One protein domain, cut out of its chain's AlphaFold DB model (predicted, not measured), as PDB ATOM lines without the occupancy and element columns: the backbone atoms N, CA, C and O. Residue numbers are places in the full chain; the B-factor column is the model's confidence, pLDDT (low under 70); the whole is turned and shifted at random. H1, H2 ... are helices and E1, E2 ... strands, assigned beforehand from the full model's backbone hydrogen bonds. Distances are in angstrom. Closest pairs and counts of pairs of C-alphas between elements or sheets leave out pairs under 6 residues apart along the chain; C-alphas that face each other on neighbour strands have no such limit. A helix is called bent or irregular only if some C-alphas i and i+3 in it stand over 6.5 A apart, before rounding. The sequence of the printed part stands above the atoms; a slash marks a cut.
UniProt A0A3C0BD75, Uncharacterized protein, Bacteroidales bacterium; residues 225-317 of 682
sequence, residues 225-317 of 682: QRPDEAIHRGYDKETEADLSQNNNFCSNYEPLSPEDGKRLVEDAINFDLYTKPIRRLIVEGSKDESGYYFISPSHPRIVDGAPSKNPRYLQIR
ATOM      1  N   GLN A 225     -19.367 -62.289  38.960       90.56
ATOM      2  CA  GLN A 225     -19.367 -62.008  40.390       90.56
ATOM      3  C   GLN A 225     -20.760 -61.699  40.938       90.56
ATOM      4  O   GLN A 225     -21.585 -61.065  40.273       90.56
ATOM      5  N   ARG A 226     -20.993 -62.112  42.192       90.06
ATOM      6  CA  ARG A 226     -22.141 -61.704  43.016       90.06
ATOM      7  C   ARG A 226     -21.641 -60.876  44.208       90.06
ATOM      8  O   ARG A 226     -21.236 -61.466  45.211       90.06
ATOM      9  N   PRO A 227     -21.636 -59.539  44.114       88.50
ATOM     10  CA  PRO A 227     -21.056 -58.701  45.154       88.50
ATOM     11  C   PRO A 227     -22.062 -58.428  46.278       88.50
ATOM     12  O   PRO A 227     -22.677 -57.365  46.344       88.50
ATOM     13  N   ASP A 228     -22.242 -59.409  47.164       80.81
ATOM     14  CA  ASP A 228     -23.211 -59.330  48.268       80.81
ATOM     15  C   ASP A 228     -22.935 -58.130  49.203       80.81
ATOM     16  O   ASP A 228     -23.867 -57.467  49.655       80.81
ATOM     17  N   GLU A 229     -21.661 -57.799  49.433       82.69
ATOM     18  CA  GLU A 229     -21.239 -56.732  50.353       82.69
ATOM     19  C   GLU A 229     -21.252 -55.325  49.729       82.69
ATOM     20  O   GLU A 229     -21.248 -54.326  50.450       82.69
ATOM     21  N   ALA A 230     -21.312 -55.207  48.397       89.88
ATOM     22  CA  ALA A 230     -21.278 -53.911  47.710       89.88
ATOM     23  C   ALA A 230     -22.575 -53.098  47.868       89.88
ATOM     24  O   ALA A 230     -22.633 -51.926  47.494       89.88
ATOM     25  N   ILE A 231     -23.606 -53.692  48.480       91.69
ATOM     26  CA  ILE A 231     -24.783 -52.951  48.930       91.69
ATOM     27  C   ILE A 231     -24.429 -51.941  50.037       91.69
ATOM     28  O   ILE A 231     -25.072 -50.896  50.162       91.69
ATOM     29  N   HIS A 232     -23.381 -52.227  50.818       89.56
ATOM     30  CA  HIS A 232     -22.845 -51.345  51.845       89.56
ATOM     31  C   HIS A 232     -21.839 -50.366  51.223       89.56
ATOM     32  O   HIS A 232     -20.722 -50.726  50.854       89.56
ATOM     33  N   ARG A 233     -22.250 -49.099  51.114       94.19
ATOM     34  CA  ARG A 233     -21.488 -48.023  50.458       94.19
ATOM     35  C   ARG A 233     -20.079 -47.892  51.044       94.19
ATOM     36  O   ARG A 233     -19.922 -47.753  52.256       94.19
ATOM     37  N   GLY A 234     -19.069 -47.931  50.181       87.44
ATOM     38  CA  GLY A 234     -17.655 -47.794  50.534       87.44
ATOM     39  C   GLY A 234     -16.997 -49.042  51.119       87.44
ATOM     40  O   GLY A 234     -15.793 -49.006  51.395       87.44
ATOM     41  N   TYR A 235     -17.753 -50.126  51.313       84.44
ATOM     42  CA  TYR A 235     -17.250 -51.353  51.923       84.44
ATOM     43  C   TYR A 235     -16.451 -52.189  50.916       84.44
ATOM     44  O   TYR A 235     -15.243 -52.375  51.079       84.44
ATOM     45  N   ASP A 236     -17.097 -52.626  49.832       86.44
ATOM     46  CA  ASP A 236     -16.451 -53.399  48.769       86.44
ATOM     47  C   ASP A 236     -15.825 -52.475  47.715       86.44
ATOM     48  O   ASP A 236     -16.390 -52.181  46.660       86.44
ATOM     49  N   LYS A 237     -14.626 -51.985  48.031       89.06
ATOM     50  CA  LYS A 237     -13.891 -51.030  47.191       89.06
ATOM     51  C   LYS A 237     -13.522 -51.587  45.818       89.06
ATOM     52  O   LYS A 237     -13.350 -50.798  44.894       89.06
ATOM     53  N   GLU A 238     -13.352 -52.901  45.706       87.94
ATOM     54  CA  GLU A 238     -12.992 -53.555  44.450       87.94
ATOM     55  C   GLU A 238     -14.208 -53.605  43.530       87.94
ATOM     56  O   GLU A 238     -14.148 -53.062  42.430       87.94
ATOM     57  N   THR A 239     -15.351 -54.091  44.029       90.62
ATOM     58  CA  THR A 239     -16.607 -54.048  43.268       90.62
ATOM     59  C   THR A 239     -16.989 -52.615  42.891       90.62
ATOM     60  O   THR A 239     -17.408 -52.364  41.764       90.62
ATOM     61  N   GLU A 240     -16.859 -51.649  43.807       94.69
ATOM     62  CA  GLU A 240     -17.161 -50.248  43.493       94.69
ATOM     63  C   GLU A 240     -16.236 -49.680  42.407       94.69
ATOM     64  O   GLU A 240     -16.687 -48.929  41.539       94.69
ATOM     65  N   ALA A 241     -14.949 -50.040  42.428       93.12
ATOM     66  CA  ALA A 241     -14.017 -49.659  41.377       93.12
ATOM     67  C   ALA A 241     -14.392 -50.321  40.045       93.12
ATOM     68  O   ALA A 241     -14.465 -49.620  39.036       93.12
ATOM     69  N   ASP A 242     -14.689 -51.619  40.042       93.25
ATOM     70  CA  ASP A 242     -15.084 -52.362  38.847       93.25
ATOM     71  C   ASP A 242     -16.357 -51.788  38.227       93.25
ATOM     72  O   ASP A 242     -16.344 -51.406  37.061       93.25
ATOM     73  N   LEU A 243     -17.438 -51.650  39.005       94.88
ATOM     74  CA  LEU A 243     -18.737 -51.160  38.529       94.88
ATOM     75  C   LEU A 243     -18.692 -49.712  38.031       94.88
ATOM     76  O   LEU A 243     -19.538 -49.326  37.229       94.88
ATOM     77  N   SER A 244     -17.707 -48.924  38.469       93.75
ATOM     78  CA  SER A 244     -17.492 -47.562  37.967       93.75
ATOM     79  C   SER A 244     -16.864 -47.496  36.569       93.75
ATOM     80  O   SER A 244     -16.820 -46.420  35.975       93.75
ATOM     81  N   GLN A 245     -16.351 -48.615  36.047       90.19
ATOM     82  CA  GLN A 245     -15.734 -48.667  34.723       90.19
ATOM     83  C   GLN A 245     -16.778 -48.712  33.598       90.19
ATOM     84  O   GLN A 245     -17.913 -49.159  33.761       90.19
ATOM     85  N   ASN A 246     -16.354 -48.286  32.408       87.62
ATOM     86  CA  ASN A 246     -17.152 -48.392  31.189       87.62
ATOM     87  C   ASN A 246     -17.131 -49.822  30.625       87.62
ATOM     88  O   ASN A 246     -16.191 -50.579  30.853       87.62
ATOM     89  N   ASN A 247     -18.125 -50.157  29.793       88.56
ATOM     90  CA  ASN A 247     -18.253 -51.457  29.110       88.56
ATOM     91  C   ASN A 247     -18.415 -52.669  30.047       88.56
ATOM     92  O   ASN A 247     -18.062 -53.800  29.689       88.56
ATOM     93  N   ASN A 248     -18.990 -52.443  31.227       90.56
ATOM     94  CA  ASN A 248     -19.399 -53.517  32.116       90.56
ATOM     95  C   ASN A 248     -20.667 -54.203  31.607       90.56
ATOM     96  O   ASN A 248     -21.642 -53.557  31.227       90.56
ATOM     97  N   PHE A 249     -20.669 -55.535  31.650       95.75
ATOM     98  CA  PHE A 249     -21.913 -56.293  31.595       95.75
ATOM     99  C   PHE A 249     -22.434 -56.431  33.022       95.75
ATOM    100  O   PHE A 249     -21.796 -57.083  33.853       95.75
ATOM    101  N   CYS A 250     -23.589 -55.835  33.294       95.88
ATOM    102  CA  CYS A 250     -24.245 -55.863  34.596       95.88
ATOM    103  C   CYS A 250     -25.635 -56.487  34.469       95.88
ATOM    104  O   CYS A 250     -26.306 -56.360  33.447       95.88
ATOM    105  N   SER A 251     -26.077 -57.164  35.523       97.31
ATOM    106  CA  SER A 251     -27.405 -57.762  35.617       97.31
ATOM    107  C   SER A 251     -27.946 -57.598  37.035       97.31
ATOM    108  O   SER A 251     -27.190 -57.588  38.004       97.31
ATOM    109  N   ASN A 252     -29.268 -57.477  37.160       96.75
ATOM    110  CA  ASN A 252     -29.973 -57.289  38.432       96.75
ATOM    111  C   ASN A 252     -29.573 -56.020  39.214       96.75
ATOM    112  O   ASN A 252     -29.517 -56.055  40.442       96.75
ATOM    113  N   TYR A 253     -29.374 -54.901  38.515       97.62
ATOM    114  CA  TYR A 253     -29.283 -53.552  39.092       97.62
ATOM    115  C   TYR A 253     -30.456 -52.685  38.628       97.62
ATOM    116  O   TYR A 253     -30.993 -52.921  37.543       97.62
ATOM    117  N   GLU A 254     -30.855 -51.710  39.446       97.31
ATOM    118  CA  GLU A 254     -31.829 -50.692  39.040       97.31
ATOM    119  C   GLU A 254     -31.216 -49.740  37.996       97.31
ATOM    120  O   GLU A 254     -30.074 -49.302  38.176       97.31
ATOM    121  N   PRO A 255     -31.947 -49.398  36.919       96.75
ATOM    122  CA  PRO A 255     -31.537 -48.360  35.981       96.75
ATOM    123  C   PRO A 255     -31.833 -46.974  36.576       96.75
ATOM    124  O   PRO A 255     -32.977 -46.528  36.596       96.75
ATOM    125  N   LEU A 256     -30.799 -46.285  37.060       97.25
ATOM    126  CA  LEU A 256     -30.913 -44.975  37.706       97.25
ATOM    127  C   LEU A 256     -30.898 -43.842  36.673       97.25
ATOM    128  O   LEU A 256     -30.052 -43.831  35.774       97.25
ATOM    129  N   SER A 257     -31.822 -42.887  36.810       97.19
ATOM    130  CA  SER A 257     -31.924 -41.702  35.948       97.19
ATOM    131  C   SER A 257     -31.089 -40.521  36.473       97.19
ATOM    132  O   SER A 257     -30.644 -40.530  37.627       97.19
ATOM    133  N   PRO A 258     -30.913 -39.443  35.688       97.19
ATOM    134  CA  PRO A 258     -30.274 -38.218  36.172       97.19
ATOM    135  C   PRO A 258     -30.916 -37.637  37.444       97.19
ATOM    136  O   PRO A 258     -30.217 -37.150  38.335       97.19
ATOM    137  N   GLU A 259     -32.239 -37.731  37.592       96.56
ATOM    138  CA  GLU A 259     -32.970 -37.328  38.802       96.56
ATOM    139  C   GLU A 259     -32.616 -38.196  40.015       96.56
ATOM    140  O   GLU A 259     -32.470 -37.659  41.114       96.56
ATOM    141  N   ASP A 260     -32.428 -39.509  39.835       97.06
ATOM    142  CA  ASP A 260     -31.895 -40.378  40.892       97.06
ATOM    143  C   ASP A 260     -30.490 -39.938  41.301       97.06
ATOM    144  O   ASP A 260     -30.197 -39.824  42.490       97.06
ATOM    145  N   GLY A 261     -29.641 -39.614  40.323       96.62
ATOM    146  CA  GLY A 261     -28.306 -39.071  40.565       96.62
ATOM    147  C   GLY A 261     -28.335 -37.792  41.405       96.62
ATOM    148  O   GLY A 261     -27.594 -37.689  42.382       96.62
ATOM    149  N   LYS A 262     -29.224 -36.842  41.084       97.00
ATOM    150  CA  LYS A 262     -29.398 -35.599  41.861       97.00
ATOM    151  C   LYS A 262     -29.824 -35.897  43.300       97.00
ATOM    152  O   LYS A 262     -29.185 -35.396  44.223       97.00
ATOM    153  N   ARG A 263     -30.811 -36.781  43.499       97.56
ATOM    154  CA  ARG A 263     -31.250 -37.217  44.838       97.56
ATOM    155  C   ARG A 263     -30.119 -37.856  45.643       97.56
ATOM    156  O   ARG A 263     -29.978 -37.580  46.831       97.56
ATOM    157  N   LEU A 264     -29.302 -38.692  45.002       96.94
ATOM    158  CA  LEU A 264     -28.156 -39.326  45.651       96.94
ATOM    159  C   LEU A 264     -27.096 -38.307  46.077       96.94
ATOM    160  O   LEU A 264     -26.511 -38.480  47.138       96.94
ATOM    161  N   VAL A 265     -26.850 -37.262  45.282       97.38
ATOM    162  CA  VAL A 265     -25.904 -36.185  45.627       97.38
ATOM    163  C   VAL A 265     -26.450 -35.286  46.743       97.38
ATOM    164  O   VAL A 265     -25.684 -34.864  47.610       97.38
ATOM    165  N   GLU A 266     -27.755 -35.000  46.742       97.44
ATOM    166  CA  GLU A 266     -28.428 -34.213  47.788       97.44
ATOM    167  C   GLU A 266     -28.381 -34.906  49.162       97.44
ATOM    168  O   GLU A 266     -28.262 -34.230  50.186       97.44
ATOM    169  N   ASP A 267     -28.381 -36.244  49.198       95.94
ATOM    170  CA  ASP A 267     -28.139 -37.050  50.403       95.94
ATOM    171  C   ASP A 267     -26.639 -37.099  50.774       95.94
ATOM    172  O   ASP A 267     -25.980 -38.144  50.771       95.94
ATOM    173  N   ALA A 268     -26.076 -35.926  51.080       95.31
ATOM    174  CA  ALA A 268     -24.635 -35.693  51.187       95.31
ATOM    175  C   ALA A 268     -23.900 -36.628  52.170       95.31
ATOM    176  O   ALA A 268     -22.788 -37.070  51.880       95.31
ATOM    177  N   ILE A 269     -24.514 -36.956  53.315       94.81
ATOM    178  CA  ILE A 269     -23.927 -37.847  54.341       94.81
ATOM    179  C   ILE A 269     -23.643 -39.225  53.743       94.81
ATOM    180  O   ILE A 269     -22.595 -39.832  53.935       94.81
ATOM    181  N   ASN A 270     -24.624 -39.710  53.008       95.06
ATOM    182  CA  ASN A 270     -24.748 -41.066  52.528       95.06
ATOM    183  C   ASN A 270     -24.035 -41.217  51.173       95.06
ATOM    184  O   ASN A 270     -23.583 -42.308  50.821       95.06
ATOM    185  N   PHE A 271     -23.922 -40.116  50.426       96.56
ATOM    186  CA  PHE A 271     -23.081 -39.968  49.246       96.56
ATOM    187  C   PHE A 271     -21.589 -40.050  49.584       96.56
ATOM    188  O   PHE A 271     -20.839 -40.704  48.857       96.56
ATOM    189  N   ASP A 272     -21.147 -39.440  50.691       95.94
ATOM    190  CA  ASP A 272     -19.727 -39.442  51.072       95.94
ATOM    191  C   ASP A 272     -19.207 -40.832  51.475       95.94
ATOM    192  O   ASP A 272     -18.006 -41.087  51.391       95.94
ATOM    193  N   LEU A 273     -20.104 -41.763  51.817       95.12
ATOM    194  CA  LEU A 273     -19.746 -43.155  52.103       95.12
ATOM    195  C   LEU A 273     -19.244 -43.914  50.867       95.12
ATOM    196  O   LEU A 273     -18.424 -44.814  51.013       95.12
ATOM    197  N   TYR A 274     -19.689 -43.567  49.653       96.31
ATOM    198  CA  TYR A 274     -19.199 -44.222  48.436       96.31
ATOM    199  C   TYR A 274     -17.724 -43.933  48.188       96.31
ATOM    200  O   TYR A 274     -17.221 -42.846  48.475       96.31
ATOM    201  N   THR A 275     -17.033 -44.855  47.526       96.31
ATOM    202  CA  THR A 275     -15.688 -44.596  47.020       96.31
ATOM    203  C   THR A 275     -15.685 -43.502  45.946       96.31
ATOM    204  O   THR A 275     -16.676 -43.210  45.272       96.31
ATOM    205  N   LYS A 276     -14.517 -42.875  45.751       96.94
ATOM    206  CA  LYS A 276     -14.336 -41.808  44.752       96.94
ATOM    207  C   LYS A 276     -14.773 -42.193  43.325       96.94
ATOM    208  O   LYS A 276     -15.284 -41.298  42.649       96.94
ATOM    209  N   PRO A 277     -14.541 -43.424  42.822       96.25
ATOM    210  CA  PRO A 277     -15.018 -43.823  41.497       96.25
ATOM    211  C   PRO A 277     -16.547 -43.796  41.368       96.25
ATOM    212  O   PRO A 277     -17.060 -43.145  40.464       96.25
ATOM    213  N   ILE A 278     -17.283 -44.374  42.322       97.12
ATOM    214  CA  ILE A 278     -18.754 -44.365  42.298       97.12
ATOM    215  C   ILE A 278     -19.322 -42.960  42.498       97.12
ATOM    216  O   ILE A 278     -20.262 -42.574  41.807       97.12
ATOM    217  N   ARG A 279     -18.720 -42.140  43.369       97.56
ATOM    218  CA  ARG A 279     -19.127 -40.730  43.502       97.56
ATOM    219  C   ARG A 279     -19.004 -39.964  42.186       97.56
ATOM    220  O   ARG A 279     -19.866 -39.144  41.890       97.56
ATOM    221  N   ARG A 280     -17.957 -40.231  41.394       97.00
ATOM    222  CA  ARG A 280     -17.813 -39.652  40.049       97.00
ATOM    223  C   ARG A 280     -18.915 -40.134  39.112       97.00
ATOM    224  O   ARG A 280     -19.576 -39.283  38.532       97.00
ATOM    225  N   LEU A 281     -19.167 -41.445  39.061       96.12
ATOM    226  CA  LEU A 281     -20.238 -42.027  38.247       96.12
ATOM    227  C   LEU A 281     -21.608 -41.404  38.565       96.12
ATOM    228  O   LEU A 281     -22.326 -41.005  37.657       96.12
ATOM    229  N   ILE A 282     -21.952 -41.258  39.849       96.94
ATOM    230  CA  ILE A 282     -23.220 -40.648  40.283       96.94
ATOM    231  C   ILE A 282     -23.287 -39.166  39.881       96.94
ATOM    232  O   ILE A 282     -24.320 -38.706  39.399       96.94
ATOM    233  N   VAL A 283     -22.201 -38.404  40.062       97.12
ATOM    234  CA  VAL A 283     -22.158 -36.979  39.686       97.12
ATOM    235  C   VAL A 283     -22.273 -36.798  38.175       97.12
ATOM    236  O   VAL A 283     -22.965 -35.884  37.733       97.12
ATOM    237  N   GLU A 284     -21.617 -37.643  37.387       95.38
ATOM    238  CA  GLU A 284     -21.733 -37.653  35.927       95.38
ATOM    239  C   GLU A 284     -23.158 -38.017  35.499       95.38
ATOM    240  O   GLU A 284     -23.782 -37.239  34.782       95.38
ATOM    241  N   GLY A 285     -23.720 -39.103  36.041       95.25
ATOM    242  CA  GLY A 285     -25.105 -39.514  35.792       95.25
ATOM    243  C   GLY A 285     -26.127 -38.436  36.165       95.25
ATOM    244  O   GLY A 285     -27.063 -38.192  35.416       95.25
ATOM    245  N   SER A 286     -25.914 -37.704  37.266       96.19
ATOM    246  CA  SER A 286     -26.805 -36.612  37.706       96.19
ATOM    247  C   SER A 286     -26.880 -35.418  36.743       96.19
ATOM    248  O   SER A 286     -27.822 -34.624  36.809       96.19
ATOM    249  N   LYS A 287     -25.865 -35.265  35.886       96.06
ATOM    250  CA  LYS A 287     -25.728 -34.183  34.902       96.06
ATOM    251  C   LYS A 287     -25.999 -34.657  33.478       96.06
ATOM    252  O   LYS A 287     -25.883 -33.853  32.559       96.06
ATOM    253  N   ASP A 288     -26.290 -35.942  33.291       92.88
ATOM    254  CA  ASP A 288     -26.538 -36.487  31.968       92.88
ATOM    255  C   ASP A 288     -27.888 -35.989  31.436       92.88
ATOM    256  O   ASP A 288     -28.918 -36.073  32.101       92.88
ATOM    257  N   GLU A 289     -27.868 -35.448  30.223       92.44
ATOM    258  CA  GLU A 289     -29.047 -34.934  29.518       92.44
ATOM    259  C   GLU A 289     -29.418 -35.827  28.323       92.44
ATOM    260  O   GLU A 289     -30.402 -35.569  27.630       92.44
ATOM    261  N   SER A 290     -28.645 -36.889  28.066       90.56
ATOM    262  CA  SER A 290     -28.835 -37.770  26.908       90.56
ATOM    263  C   SER A 290     -29.994 -38.766  27.059       90.56
ATOM    264  O   SER A 290     -30.407 -39.380  26.075       90.56
ATOM    265  N   GLY A 291     -30.544 -38.906  28.271       80.62
ATOM    266  CA  GLY A 291     -31.617 -39.851  28.585       80.62
ATOM    267  C   GLY A 291     -31.139 -41.288  28.814       80.62
ATOM    268  O   GLY A 291     -31.964 -42.204  28.830       80.62
ATOM    269  N   TYR A 292     -29.830 -41.501  28.975       89.56
ATOM    270  CA  TYR A 292     -29.276 -42.792  29.365       89.56
ATOM    271  C   TYR A 292     -29.361 -43.015  30.883       89.56
ATOM    272  O   TYR A 292     -29.628 -42.107  31.669       89.56
ATOM    273  N   TYR A 293     -29.175 -44.273  31.284       94.25
ATOM    274  CA  TYR A 293     -29.213 -44.707  32.678       94.25
ATOM    275  C   TYR A 293     -27.811 -45.063  33.164       94.25
ATOM    276  O   TYR A 293     -26.963 -45.501  32.383       94.25
ATOM    277  N   PHE A 294     -27.597 -44.962  34.471       95.06
ATOM    278  CA  PHE A 294     -26.427 -45.517  35.148       95.06
ATOM    279  C   PHE A 294     -26.865 -46.502  36.239       95.06
ATOM    280  O   PHE A 294     -28.052 -46.663  36.512       95.06
ATOM    281  N   ILE A 295     -25.909 -47.190  36.860       96.06
ATOM    282  CA  ILE A 295     -26.169 -48.097  37.985       96.06
ATOM    283  C   ILE A 295     -25.360 -47.672  39.206       96.06
ATOM    284  O   ILE A 295     -24.360 -46.964  39.096       96.06
ATOM    285  N   SER A 296     -25.766 -48.147  40.379       95.25
ATOM    286  CA  SER A 296     -25.000 -47.997  41.612       95.25
ATOM    287  C   SER A 296     -24.923 -49.335  42.358       95.25
ATOM    288  O   SER A 296     -25.935 -50.036  42.421       95.25
ATOM    289  N   PRO A 297     -23.774 -49.663  42.982       95.31
ATOM    290  CA  PRO A 297     -23.607 -50.870  43.792       95.31
ATOM    291  C   PRO A 297     -24.692 -51.047  44.867       95.31
ATOM    292  O   PRO A 297     -25.153 -52.161  45.102       95.31
ATOM    293  N   SER A 298     -25.161 -49.946  45.472       95.94
ATOM    294  CA  SER A 298     -26.179 -50.002  46.535       95.94
ATOM    295  C   SER A 298     -27.630 -50.029  46.045       95.94
ATOM    296  O   SER A 298     -28.548 -50.043  46.864       95.94
ATOM    297  N   HIS A 299     -27.847 -50.093  44.726       97.06
ATOM    298  CA  HIS A 299     -29.177 -50.167  44.116       97.06
ATOM    299  C   HIS A 299     -29.342 -51.428  43.244       97.06
ATOM    300  O   HIS A 299     -29.487 -51.327  42.021       97.06
ATOM    301  N   PRO A 300     -29.327 -52.642  43.836       97.38
ATOM    302  CA  PRO A 300     -29.769 -53.842  43.136       97.38
ATOM    303  C   PRO A 300     -31.212 -53.700  42.650       97.38
ATOM    304  O   PRO A 300     -32.019 -53.015  43.277       97.38
ATOM    305  N   ARG A 301     -31.551 -54.429  41.585       97.62
ATOM    306  CA  ARG A 301     -32.907 -54.497  41.031       97.62
ATOM    307  C   ARG A 301     -33.925 -54.845  42.117       97.62
ATOM    308  O   ARG A 301     -33.722 -55.809  42.849       97.62
ATOM    309  N   ILE A 302     -35.051 -54.155  42.149       96.88
ATOM    310  CA  ILE A 302     -36.196 -54.446  42.996       96.88
ATOM    311  C   ILE A 302     -36.988 -55.613  42.394       96.88
ATOM    312  O   ILE A 302     -37.426 -55.586  41.241       96.88
ATOM    313  N   VAL A 303     -37.168 -56.663  43.190       95.12
ATOM    314  CA  VAL A 303     -37.966 -57.852  42.875       95.12
ATOM    315  C   VAL A 303     -38.949 -58.040  44.025       95.12
ATOM    316  O   VAL A 303     -38.541 -58.081  45.183       95.12
ATOM    317  N   ASP A 304     -40.245 -58.081  43.717       94.00
ATOM    318  CA  ASP A 304     -41.324 -58.194  44.710       94.00
ATOM    319  C   ASP A 304     -41.238 -57.153  45.846       94.00
ATOM    320  O   ASP A 304     -41.521 -57.429  47.009       94.00
ATOM    321  N   GLY A 305     -40.828 -55.926  45.501       95.38
ATOM    322  CA  GLY A 305     -40.742 -54.797  46.432       95.38
ATOM    323  C   GLY A 305     -39.477 -54.746  47.297       95.38
ATOM    324  O   GLY A 305     -39.358 -53.833  48.111       95.38
ATOM    325  N   ALA A 306     -38.521 -55.665  47.120       95.12
ATOM    326  CA  ALA A 306     -37.248 -55.666  47.845       95.12
ATOM    327  C   ALA A 306     -36.034 -55.723  46.897       95.12
ATOM    328  O   ALA A 306     -36.133 -56.305  45.815       95.12
ATOM    329  N   PRO A 307     -34.866 -55.175  47.286       94.69
ATOM    330  CA  PRO A 307     -33.635 -55.341  46.518       94.69
ATOM    331  C   PRO A 307     -33.277 -56.816  46.315       94.69
ATOM    332  O   PRO A 307     -33.307 -57.626  47.248       94.69
ATOM    333  N   SER A 308     -32.913 -57.163  45.084       92.44
ATOM    334  CA  SER A 308     -32.469 -58.499  44.706       92.44
ATOM    335  C   SER A 308     -31.244 -58.905  45.519       92.44
ATOM    336  O   SER A 308     -30.270 -58.164  45.620       92.44
ATOM    337  N   LYS A 309     -31.256 -60.140  46.030       88.12
ATOM    338  CA  LYS A 309     -30.108 -60.779  46.700       88.12
ATOM    339  C   LYS A 309     -29.126 -61.425  45.713       88.12
ATOM    340  O   LYS A 309     -28.334 -62.280  46.095       88.12
ATOM    341  N   ASN A 310     -29.241 -61.106  44.424       90.94
ATOM    342  CA  ASN A 310     -28.386 -61.643  43.367       90.94
ATOM    343  C   ASN A 310     -27.968 -60.559  42.353       90.94
ATOM    344  O   ASN A 310     -28.198 -60.754  41.154       90.94
ATOM    345  N   PRO A 311     -27.392 -59.420  42.794       94.50
ATOM    346  CA  PRO A 311     -26.754 -58.476  41.877       94.50
ATOM    347  C   PRO A 311     -25.588 -59.170  41.164       94.50
ATOM    348  O   PRO A 311     -24.915 -60.011  41.761       94.50
ATOM    349  N   ARG A 312     -25.358 -58.874  39.880       95.62
ATOM    350  CA  ARG A 312     -24.315 -59.546  39.092       95.62
ATOM    351  C   ARG A 312     -23.579 -58.601  38.159       95.62
ATOM    352  O   ARG A 312     -24.182 -57.707  37.565       95.62
ATOM    353  N   TYR A 313     -22.293 -58.856  37.963       95.94
ATOM    354  CA  TYR A 313     -21.506 -58.219  36.909       95.94
ATOM    355  C   TYR A 313     -20.405 -59.154  36.403       95.94
ATOM    356  O   TYR A 313     -20.022 -60.093  37.097       95.94
ATOM    357  N   LEU A 314     -19.928 -58.928  35.176       95.31
ATOM    358  CA  LEU A 314     -18.752 -59.619  34.641       95.31
ATOM    359  C   LEU A 314     -17.482 -58.828  34.967       95.31
ATOM    360  O   LEU A 314     -17.093 -57.946  34.199       95.31
ATOM    361  N   GLN A 315     -16.836 -59.176  36.078       93.25
ATOM    362  CA  GLN A 315     -15.521 -58.667  36.452       93.25
ATOM    363  C   GLN A 315     -14.488 -59.099  35.409       93.25
ATOM    364  O   GLN A 315     -14.424 -60.274  35.052       93.25
ATOM    365  N   ILE A 316     -13.670 -58.174  34.906       91.00
ATOM    366  CA  ILE A 316     -12.523 -58.547  34.070       91.00
ATOM    367  C   ILE A 316     -11.501 -59.238  34.964       91.00
ATOM    368  O   ILE A 316     -11.206 -58.745  36.048       91.00
ATOM    369  N   ARG A 317     -10.954 -60.361  34.496       88.00
ATOM    370  CA  ARG A 317      -9.897 -61.085  35.201       88.00
ATOM    371  C   ARG A 317      -8.807 -60.130  35.726       88.00
ATOM    372  O   ARG A 317      -8.264 -59.384  34.905       88.00
TER     373      ARG A 317
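This is residues 225 to 317 of the 682 residues of an uncharacterized protein of Bacteroidales bacterium (UniProt A0A3C0BD75). Two small groups of short elements sit side by side, H3, H4 and H5 in one and H1, H2 and E1 in the other, with H2 packing on H5 between them and two long links running from one group to the other. The second long link, residues 287 to 311, passes through the middle of the domain near Ser 296 and then makes a narrow loop at residues 302 to 307 that points away from the rest. The printed part has 93 residues with five named helices and one named strand, in the order H1, H2, H3, H4, H5, E1; under half of the residues are in named elements, and of these 40, helices hold 35 and the strand 5, which is mostly helix. The whole is compact and rounded, with a radius of gyration of the C-alphas of 12.3 A and spans of 30 by 29 by 26 A.

H5, residues 276 to 286, is the longest helix. It touches H3, residues 258 to 266, at a steep tilt of 52 degrees, opposite ways; the closest C-alphas are those of Gly 261 and Ser 286, 4.1 A apart. H4, residues 268 to 271, touches H3 only at the corner, and only just, with 3 pairs of C-alphas within 8 A, the closest being Val 265 and Phe 271 at 5.9 A. H4 and H5 are close but not clearly touching: the closest C-alphas, of Phe 271 and Arg 279, are 7.0 A apart. H5 also touches H2, residues 237 to 243, where the closest C-alphas are those of Ala 241 and Pro 277, 5.9 A apart; they run the same way at a tilt of 36 degrees, only just steep. H1, residues 228 to 231, touches H2 only at the corner, and only just, with 3 pairs of C-alphas within 8 A, the closest being Ala 230 and Thr 239 at 6.4 A. E1, residues 312 to 316, pairs with no named strand, but its residues 312 to 313 pair antiparallel with residues 250 to 251. Its closest C-alpha to H2 is that of Gln 315, 6.8 A from that of Asp 242. H3 and E1 are apart. Every O i to N i+4 pair is within hydrogen-bond range in H2, H3 and H5, while H1 and H4 are too short for such a pair.

H5 measures 15.2 A from first to last C-alpha, beginning at C-alpha 276 (-14.336, -41.808, 44.752). H3 measures 12.4 A, E1 12.9 A and H2 9.9 A. H1 begins at C-alpha 228 (-23.211, -59.330, 48.268) and is only just irregular, with C-alphas 228 and 231 6.6 A apart. E1 ends at C-alpha 316 (-12.523, -58.547, 34.070).

The two C-alphas farthest apart, those of Glu 266 and Arg 317, are 35.0 A apart. The printed part has no cut. The links H2 to H3 and H5 to E1 are long, with 14 and 25 residues. The mean pLDDT of the printed part is 93.8, and no printed residue is under 70.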